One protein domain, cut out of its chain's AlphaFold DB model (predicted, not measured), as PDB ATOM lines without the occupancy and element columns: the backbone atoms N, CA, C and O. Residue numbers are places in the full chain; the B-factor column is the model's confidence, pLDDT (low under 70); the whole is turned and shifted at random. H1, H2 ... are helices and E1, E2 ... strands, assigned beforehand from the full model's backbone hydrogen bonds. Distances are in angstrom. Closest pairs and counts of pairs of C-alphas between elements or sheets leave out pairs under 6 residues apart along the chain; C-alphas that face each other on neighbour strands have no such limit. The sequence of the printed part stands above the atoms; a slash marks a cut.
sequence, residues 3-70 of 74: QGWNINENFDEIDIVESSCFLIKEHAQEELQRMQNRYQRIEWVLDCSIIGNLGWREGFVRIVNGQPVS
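This is residues 3 to 70 of the 74 residues of an uncharacterized protein of Lachnospiraceae bacterium (UniProt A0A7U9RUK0). A small three-stranded sheet with H1 over one face makes a head, and from it a long strand-free tail runs out to a tiny hairpin, E4 and E5, far from the rest. Residues 52 to 59 of the tail and 63 to 68 of the hairpin stand free. The printed part has 68 residues, with one named helix and five named strands in the order E1, E2, H1, E3, E4, E5; the class is mixed, helices and strands. The larger sheet runs E2, E1, E3 and the smaller E4, E5, both antiparallel. The whole is extended, with a radius of gyration of the C-alphas of 17.8 A and spans of 49 by 35 by 13 A.

E1, residues 3 to 7, and E2, residues 13 to 18, form a hairpin, with N 4 and O 17 2.9 A apart, within hydrogen-bond range. H1, residues 25 to 38, is on the sheet at a height over the sheet of 8.9 A, and every O i to N i+4 pair in it is within hydrogen-bond range. H1 and E3, residues 43 to 46, have 3 pairs of C-alphas within 8 A, the closest those of Ala 28 and Leu 46 at 7.3 A. E3 is the antiparallel neighbour of E1, with N 45 and O 3 2.8 A apart, within hydrogen-bond range. E2, H1 and E3 form a split strand-helix-strand unit, two strands running the same way with E1 between them, and its crossover is right-handed. E4, residues 62 to 64, and E5, residues 67 to 69, form a hairpin, with N 69 and O 62 2.9 A apart, within hydrogen-bond range; both are apart from E1, E2, E3 and H1.

E1 begins at C-alpha 3, (176.551, 256.900, 222.964), and is 13.4 A long; E2 is 12.9 A. H1 is 19.9 A long and ends at C-alpha 38, (174.110, 267.898, 217.474). E3 is 10.6 A, E4 6.5 A and E5 6.3 A long, and E5 ends at C-alpha 69, (181.711, 220.380, 228.247).

The C-alphas farthest apart, those of Arg 38 and Asn 65, are 49.8 A apart. The printed part has no cut. The link from E3 to E4, 15 residues, is long. Mean pLDDT of the printed part is 81.6, and residues 48 to 62, 65, 67 and 70 are under 70.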
ATOM      1  N   GLN A   3     175.225 256.379 222.645       94.50
ATOM      2  CA  GLN A   3     176.551 256.900 222.964       94.50
ATOM      3  C   GLN A   3     177.339 257.157 221.674       94.50
ATOM      4  O   GLN A   3     177.181 256.438 220.689       94.50
ATOM      5  N   GLY A   4     178.167 258.198 221.668       95.69
ATOM      6  CA  GLY A   4     179.066 258.521 220.560       95.69
ATOM      7  C   GLY A   4     180.407 259.035 221.066       95.69
ATOM      8  O   GLY A   4     180.466 259.692 222.107       95.69
ATOM      9  N   TRP A   5     181.486 258.736 220.349       97.88
ATOM     10  CA  TRP A   5     182.851 259.056 220.772       97.88
ATOM     11  C   TRP A   5     183.778 259.322 219.583       97.88
ATOM     12  O   TRP A   5     183.447 259.065 218.421       97.88
ATOM     13  N   ASN A   6     184.935 259.898 219.896       97.50
ATOM     14  CA  ASN A   6     186.072 259.994 218.997       97.50
ATOM     15  C   ASN A   6     187.168 259.015 219.415       97.50
ATOM     16  O   ASN A   6     187.172 258.533 220.544       97.50
ATOM     17  N   ILE A   7     188.096 258.736 218.505       96.44
ATOM     18  CA  ILE A   7     189.267 257.900 218.766       96.44
ATOM     19  C   ILE A   7     190.506 258.787 218.635       96.44
ATOM     20  O   ILE A   7     190.649 259.499 217.638       96.44
ATOM     21  N   ASN A   8     191.372 258.781 219.647       95.94
ATOM     22  CA  ASN A   8     192.632 259.526 219.612       95.94
ATOM     23  C   ASN A   8     193.744 258.740 218.881       95.94
ATOM     24  O   ASN A   8     193.551 257.621 218.408       95.94
ATOM     25  N   GLU A   9     194.942 259.314 218.807       96.81
ATOM     26  CA  GLU A   9     196.114 258.684 218.175       96.81
ATOM     27  C   GLU A   9     196.593 257.385 218.851       96.81
ATOM     28  O   GLU A   9     197.264 256.574 218.215       96.81
ATOM     29  N   ASN A  10     196.217 257.165 220.112       97.50
ATOM     30  CA  ASN A  10     196.526 255.960 220.883       97.50
ATOM     31  C   ASN A  10     195.416 254.902 220.798       97.50
ATOM     32  O   ASN A  10     195.503 253.879 221.471       97.50
ATOM     33  N   PHE A  11     194.402 255.124 219.955       92.81
ATOM     34  CA  PHE A  11     193.204 254.294 219.833       92.81
ATOM     35  C   PHE A  11     192.286 254.298 221.067       92.81
ATOM     36  O   PHE A  11     191.433 253.420 221.193       92.81
ATOM     37  N   ASP A  12     192.409 255.297 221.945       95.31
ATOM     38  CA  ASP A  12     191.505 255.456 223.085       95.31
ATOM     39  C   ASP A  12     190.228 256.197 222.686       95.31
ATOM     40  O   ASP A  12     190.249 257.134 221.879       95.31
ATOM     41  N   GLU A  13     189.125 255.829 223.336       96.12
ATOM     42  CA  GLU A  13     187.854 256.542 223.251       96.12
ATOM     43  C   GLU A  13     187.934 257.877 224.003       96.12
ATOM     44  O   GLU A  13     188.269 257.938 225.188       96.12
ATOM     45  N   ILE A  14     187.605 258.965 223.312       97.00
ATOM     46  CA  ILE A  14     187.630 260.332 223.838       97.00
ATOM     47  C   ILE A  14     186.362 261.097 223.436       97.00
ATOM     48  O   ILE A  14     185.590 260.665 222.580       97.00
ATOM     49  N   ASP A  15     186.138 262.258 224.057       96.81
ATOM     50  CA  ASP A  15     184.996 263.147 223.790       96.81
ATOM     51  C   ASP A  15     183.617 262.471 223.899       96.81
ATOM     52  O   ASP A  15     182.671 262.850 223.198       96.81
ATOM     53  N   ILE A  16     183.493 261.471 224.770       96.25
ATOM     54  CA  ILE A  16     182.293 260.640 224.907       96.25
ATOM     55  C   ILE A  16     181.061 261.509 225.204       96.25
ATOM     56  O   ILE A  16     181.075 262.371 226.084       96.25
ATOM     57  N   VAL A  17     179.984 261.274 224.455       96.75
ATOM     58  CA  VAL A  17     178.652 261.831 224.710       96.75
ATOM     59  C   VAL A  17     177.647 260.708 224.862       96.75
ATOM     60  O   VAL A  17     177.651 259.750 224.092       96.75
ATOM     61  N   GLU A  18     176.753 260.861 225.830       94.69
ATOM     62  CA  GLU A  18     175.744 259.869 226.180       94.69
ATOM     63  C   GLU A  18     174.377 260.537 226.316       94.69
ATOM     64  O   GLU A  18     174.252 261.710 226.679       94.69
ATOM     65  N   SER A  19     173.340 259.777 225.991       92.69
ATOM     66  CA  SER A  19     171.942 260.138 226.236       92.69
ATOM     67  C   SER A  19     171.416 259.451 227.491       92.69
ATOM     68  O   SER A  19     172.052 258.573 228.065       92.69
ATOM     69  N   SER A  20     170.196 259.802 227.885       90.31
ATOM     70  CA  SER A  20     169.432 259.016 228.851       90.31
ATOM     71  C   SER A  20     169.140 257.594 228.338       90.31
ATOM     72  O   SER A  20     169.152 257.305 227.140       90.31
ATOM     73  N   CYS A  21     168.801 256.684 229.251       85.94
ATOM     74  CA  CYS A  21     168.291 255.366 228.880       85.94
ATOM     75  C   CYS A  21     166.886 255.462 228.266       85.94
ATOM     76  O   CYS A  21     166.039 256.231 228.719       85.94
ATOM     77  N   PHE A  22     166.623 254.612 227.274       83.94
ATOM     78  CA  PHE A  22     165.331 254.507 226.601       83.94
ATOM     79  C   PHE A  22     164.776 253.097 226.776       83.94
ATOM     80  O   PHE A  22     165.513 252.123 226.653       83.94
ATOM     81  N   LEU A  23     163.471 252.998 227.037       82.62
ATOM     82  CA  LEU A  23     162.760 251.719 227.172       82.62
ATOM     83  C   LEU A  23     162.220 251.191 225.835       82.62
ATOM     84  O   LEU A  23     161.840 250.030 225.734       82.62
ATOM     85  N   ILE A  24     162.160 252.057 224.823       84.69
ATOM     86  CA  ILE A  24     161.547 251.800 223.521       84.69
ATOM     87  C   ILE A  24     162.603 252.064 222.449       84.69
ATOM     88  O   ILE A  24     163.277 253.099 222.480       84.69
ATOM     89  N   LYS A  25     162.760 251.120 221.516       83.56
ATOM     90  CA  LYS A  25     163.805 251.164 220.486       83.56
ATOM     91  C   LYS A  25     163.641 252.377 219.575       83.56
ATOM     92  O   LYS A  25     164.626 253.030 219.253       83.56
ATOM     93  N   GLU A  26     162.406 252.694 219.216       88.38
ATOM     94  CA  GLU A  26     162.044 253.802 218.339       88.38
ATOM     95  C   GLU A  26     162.510 255.140 218.931       88.38
ATOM     96  O   GLU A  26     163.192 255.908 218.257       88.38
ATOM     97  N   HIS A  27     162.275 255.376 220.228       90.06
ATOM     98  CA  HIS A  27     162.764 256.583 220.908       90.06
ATOM     99  C   HIS A  27     164.294 256.654 220.940       90.06
ATOM    100  O   HIS A  27     164.874 257.723 220.773       90.06
ATOM    101  N   ALA A  28     164.958 255.513 221.130       89.38
ATOM    102  CA  ALA A  28     166.414 255.453 221.122       89.38
ATOM    103  C   ALA A  28     166.987 255.759 219.720       89.38
ATOM    104  O   ALA A  28     168.031 256.396 219.599       89.38
ATOM    105  N   GLN A  29     166.289 255.351 218.655       91.38
ATOM    106  CA  GLN A  29     166.655 255.661 217.269       91.38
ATOM    107  C   GLN A  29     166.419 257.134 216.913       91.38
ATOM    108  O   GLN A  29     167.263 257.742 216.255       91.38
ATOM    109  N   GLU A  30     165.306 257.721 217.356       94.75
ATOM    110  CA  GLU A  30     165.058 259.158 217.204       94.75
ATOM    111  C   GLU A  30     166.133 259.986 217.915       94.75
ATOM    112  O   GLU A  30     166.642 260.963 217.357       94.75
ATOM    113  N   GLU A  31     166.526 259.578 219.123       94.75
ATOM    114  CA  GLU A  31     167.586 260.263 219.855       94.75
ATOM    115  C   GLU A  31     168.945 260.117 219.167       94.75
ATOM    116  O   GLU A  31     169.689 261.093 219.094       94.75
ATOM    117  N   LEU A  32     169.250 258.951 218.582       95.00
ATOM    118  CA  LEU A  32     170.475 258.762 217.802       95.00
ATOM    119  C   LEU A  32     170.573 259.786 216.668       95.00
ATOM    120  O   LEU A  32     171.602 260.448 216.530       95.00
ATOM    121  N   GLN A  33     169.491 259.984 215.913       96.06
ATOM    122  CA  GLN A  33     169.457 260.989 214.849       96.06
ATOM    123  C   GLN A  33     169.658 262.408 215.397       96.06
ATOM    124  O   GLN A  33     170.414 263.199 214.832       96.06
ATOM    125  N   ARG A  34     169.011 262.752 216.518       96.88
ATOM    126  CA  ARG A  34     169.178 264.070 217.155       96.88
ATOM    127  C   ARG A  34     170.611 264.303 217.622       96.88
ATOM    128  O   ARG A  34     171.152 265.384 217.394       96.88
ATOM    129  N   MET A  35     171.227 263.308 218.253       96.56
ATOM    130  CA  MET A  35     172.596 263.409 218.747       96.56
ATOM    131  C   MET A  35     173.610 263.492 217.609       96.56
ATOM    132  O   MET A  35     174.506 264.325 217.696       96.56
ATOM    133  N   GLN A  36     173.438 262.726 216.528       96.19
ATOM    134  CA  GLN A  36     174.293 262.809 215.336       96.19
ATOM    135  C   GLN A  36     174.237 264.187 214.666       96.19
ATOM    136  O   GLN A  36     175.248 264.683 214.176       96.19
ATOM    137  N   ASN A  37     173.075 264.846 214.695       97.00
ATOM    138  CA  ASN A  37     172.941 266.216 214.198       97.00
ATOM    139  C   ASN A  37     173.566 267.258 215.140       97.00
ATOM    140  O   ASN A  37     173.964 268.334 214.697       97.00
ATOM    141  N   ARG A  38     173.620 266.969 216.446       97.50
ATOM    142  CA  ARG A  38     174.110 267.898 217.474       97.50
ATOM    143  C   ARG A  38     175.611 267.788 217.719       97.50
ATOM    144  O   ARG A  38     176.248 268.792 218.030       97.50
ATOM    145  N   TYR A  39     176.163 266.587 217.619       96.75
ATOM    146  CA  TYR A  39     177.548 266.285 217.950       96.75
ATOM    147  C   TYR A  39     178.242 265.648 216.755       96.75
ATOM    148  O   TYR A  39     177.758 264.677 216.184       96.75
ATOM    149  N   GLN A  40     179.421 266.156 216.413       94.25
ATOM    150  CA  GLN A  40     180.295 265.490 215.456       94.25
ATOM    151  C   GLN A  40     181.115 264.438 216.204       94.25
ATOM    152  O   GLN A  40     182.010 264.784 216.979       94.25
ATOM    153  N   ARG A  41     180.758 263.167 216.021       97.00
ATOM    154  CA  ARG A  41     181.498 261.996 216.512       97.00
ATOM    155  C   ARG A  41     181.736 261.034 215.364       97.00
ATOM    156  O   ARG A  41     180.864 260.911 214.501       97.00
ATOM    157  N   ILE A  42     182.902 260.394 215.359       94.75
ATOM    158  CA  ILE A  42     183.266 259.428 214.315       94.75
ATOM    159  C   ILE A  42     182.639 258.052 214.559       94.75
ATOM    160  O   ILE A  42     182.341 257.360 213.591       94.75
ATOM    161  N   GLU A  43     182.366 257.700 215.818       95.75
ATOM    162  CA  GLU A  43     181.730 256.440 216.202       95.75
ATOM    163  C   GLU A  43     180.432 256.679 216.979       95.75
ATOM    164  O   GLU A  43     180.290 257.660 217.719       95.75
ATOM    165  N   TRP A  44     179.485 255.755 216.805       95.06
ATOM    166  CA  TRP A  44     178.179 255.766 217.461       95.06
ATOM    167  C   TRP A  44     177.729 254.351 217.802       95.06
ATOM    168  O   TRP A  44     177.808 253.445 216.973       95.06
ATOM    169  N   VAL A  45     177.139 254.185 218.983       91.44
ATOM    170  CA  VAL A  45     176.471 252.949 219.386       91.44
ATOM    171  C   VAL A  45     175.080 253.230 219.935       91.44
ATOM    172  O   VAL A  45     174.832 254.195 220.661       91.44
ATOM    173  N   LEU A  46     174.161 252.335 219.587       88.25
ATOM    174  CA  LEU A  46     172.864 252.212 220.228       88.25
ATOM    175  C   LEU A  46     172.932 251.021 221.185       88.25
ATOM    176  O   LEU A  46     172.694 249.882 220.782       88.25
ATOM    177  N   ASP A  47     173.273 251.277 222.444       76.44
ATOM    178  CA  ASP A  47     173.249 250.254 223.481       76.44
ATOM    179  C   ASP A  47     171.804 249.779 223.695       76.44
ATOM    180  O   ASP A  47     170.932 250.512 224.177       76.44
ATOM    181  N   CYS A  48     171.556 248.540 223.280       63.59
ATOM    182  CA  CYS A  48     170.271 247.859 223.365       63.59
ATOM    183  C   CYS A  48     170.200 246.939 224.590       63.59
ATOM    184  O   CYS A  48     169.533 245.903 224.538       63.59
ATOM    185  N   SER A  49     170.875 247.287 225.687       58.97
ATOM    186  CA  SER A  49     170.720 246.601 226.967       58.97
ATOM    187  C   SER A  49     169.287 246.765 227.490       58.97
ATOM    188  O   SER A  49     168.955 247.697 228.220       58.97
ATOM    189  N   ILE A  50     168.399 245.856 227.088       54.03
ATOM    190  CA  ILE A  50     167.053 245.747 227.646       54.03
ATOM    191  C   ILE A  50     167.215 245.165 229.050       54.03
ATOM    192  O   ILE A  50     167.483 243.971 229.210       54.03
ATOM    193  N   ILE A  51     167.042 245.996 230.077       51.94
ATOM    194  CA  ILE A  51     166.941 245.521 231.459       51.94
ATOM    195  C   ILE A  51     165.736 244.569 231.523       51.94
ATOM    196  O   ILE A  51     164.598 244.986 231.327       51.94
ATOM    197  N   GLY A  52     166.006 243.275 231.722       51.88
ATOM    198  CA  GLY A  52     165.006 242.200 231.690       51.88
ATOM    199  C   GLY A  52     165.089 241.254 230.484       51.88
ATOM    200  O   GLY A  52     164.558 240.155 230.569       51.88
ATOM    201  N   ASN A  53     165.836 241.580 229.418       45.47
ATOM    202  CA  ASN A  53     166.194 240.611 228.360       45.47
ATOM    203  C   ASN A  53     167.476 239.837 228.707       45.47
ATOM    204  O   ASN A  53     168.274 239.421 227.867       45.47
ATOM    205  N   LEU A  54     167.664 239.673 230.009       47.03
ATOM    206  CA  LEU A  54     168.623 238.799 230.616       47.03
ATOM    207  C   LEU A  54     168.129 237.368 230.394       47.03
ATOM    208  O   LEU A  54     167.510 236.766 231.264       47.03
ATOM    209  N   GLY A  55     168.462 236.791 229.240       46.47
ATOM    210  CA  GLY A  55     168.533 235.339 229.077       46.47
ATOM    211  C   GLY A  55     169.652 234.735 229.932       46.47
ATOM    212  O   GLY A  55     170.417 233.910 229.441       46.47
ATOM    213  N   TRP A  56     169.794 235.168 231.189       44.94
ATOM    214  CA  TRP A  56     170.677 234.547 232.159       44.94
ATOM    215  C   TRP A  56     170.104 233.166 232.425       44.94
ATOM    216  O   TRP A  56     169.192 232.981 233.224       44.94
ATOM    217  N   ARG A  57     170.623 232.169 231.711       45.47
ATOM    218  CA  ARG A  57     170.622 230.820 232.250       45.47
ATOM    219  C   ARG A  57     171.708 230.820 233.306       45.47
ATOM    220  O   ARG A  57     172.883 230.930 232.967       45.47
ATOM    221  N   GLU A  58     171.316 230.754 234.570       42.06
ATOM    222  CA  GLU A  58     172.254 230.430 235.637       42.06
ATOM    223  C   GLU A  58     173.013 229.151 235.253       42.06
ATOM    224  O   GLU A  58     172.412 228.118 234.952       42.06
ATOM    225  N   GLY A  59     174.343 229.235 235.202       60.94
ATOM    226  CA  GLY A  59     175.205 228.091 234.937       60.94
ATOM    227  C   GLY A  59     176.617 228.495 234.517       60.94
ATOM    228  O   GLY A  59     176.809 229.370 233.678       60.94
ATOM    229  N   PHE A  60     177.619 227.818 235.075       58.50
ATOM    230  CA  PHE A  60     178.996 227.874 234.590       58.50
ATOM    231  C   PHE A  60     179.200 226.750 233.568       58.50
ATOM    232  O   PHE A  60     178.979 225.582 233.885       58.50
ATOM    233  N   VAL A  61     179.642 227.073 232.349       61.44
ATOM    234  CA  VAL A  61     180.092 226.060 231.382       61.44
ATOM    235  C   VAL A  61     181.594 225.872 231.551       61.44
ATOM    236  O   VAL A  61     182.370 226.808 231.374       61.44
ATOM    237  N   ARG A  62     182.023 224.654 231.889       65.38
ATOM    238  CA  ARG A  62     183.448 224.313 231.943       65.38
ATOM    239  C   ARG A  62     183.956 224.037 230.527       65.38
ATOM    240  O   ARG A  62     183.426 223.168 229.840       65.38
ATOM    241  N   ILE A  63     185.000 224.747 230.105       72.62
ATOM    242  CA  ILE A  63     185.713 224.473 228.850       72.62
ATOM    243  C   ILE A  63     186.872 223.511 229.136       72.62
ATOM    244  O   ILE A  63     187.654 223.746 230.057       72.62
ATOM    245  N   VAL A  64     187.003 222.442 228.347       72.12
ATOM    246  CA  VAL A  64     188.167 221.538 228.373       72.12
ATOM    247  C   VAL A  64     188.683 221.380 226.945       72.12
ATOM    248  O   VAL A  64     187.914 221.081 226.039       72.12
ATOM    249  N   ASN A  65     189.981 221.625 226.729       66.50
ATOM    250  CA  ASN A  65     190.638 221.592 225.410       66.50
ATOM    251  C   ASN A  65     189.923 222.431 224.330       66.50
ATOM    252  O   ASN A  65     189.797 222.014 223.183       66.50
ATOM    253  N   GLY A  66     189.427 223.613 224.709       71.75
ATOM    254  CA  GLY A  66     188.763 224.546 223.790       71.75
ATOM    255  C   GLY A  66     187.332 224.164 223.396       71.75
ATOM    256  O   GLY A  66     186.732 224.850 222.574       71.75
ATOM    257  N   GLN A  67     186.767 223.103 223.976       63.62
ATOM    258  CA  GLN A  67     185.390 222.676 223.732       63.62
ATOM    259  C   GLN A  67     184.548 222.833 225.012       63.62
ATOM    260  O   GLN A  67     185.018 222.475 226.101       63.62
ATOM    261  N   PRO A  68     183.316 223.370 224.924       71.38
ATOM    262  CA  PRO A  68     182.411 223.430 226.062       71.38
ATOM    263  C   PRO A  68     181.948 222.028 226.450       71.38
ATOM    264  O   PRO A  68     181.369 221.303 225.644       71.38
ATOM    265  N   VAL A  69     182.184 221.650 227.703       73.94
ATOM    266  CA  VAL A  69     181.711 220.380 228.247       73.94
ATOM    267  C   VAL A  69     180.348 220.628 228.877       73.94
ATOM    268  O   VAL A  69     180.237 221.218 229.954       73.94
ATOM    269  N   SER A  70     179.285 220.197 228.199       61.62
ATOM    270  CA  SER A  70     177.942 220.202 228.770       61.62
ATOM    271  C   SER A  70     177.872 219.157 229.881       61.62
ATOM    272  O   SER A  70     177.772 217.958 229.639       61.62
TER     273      SER A  70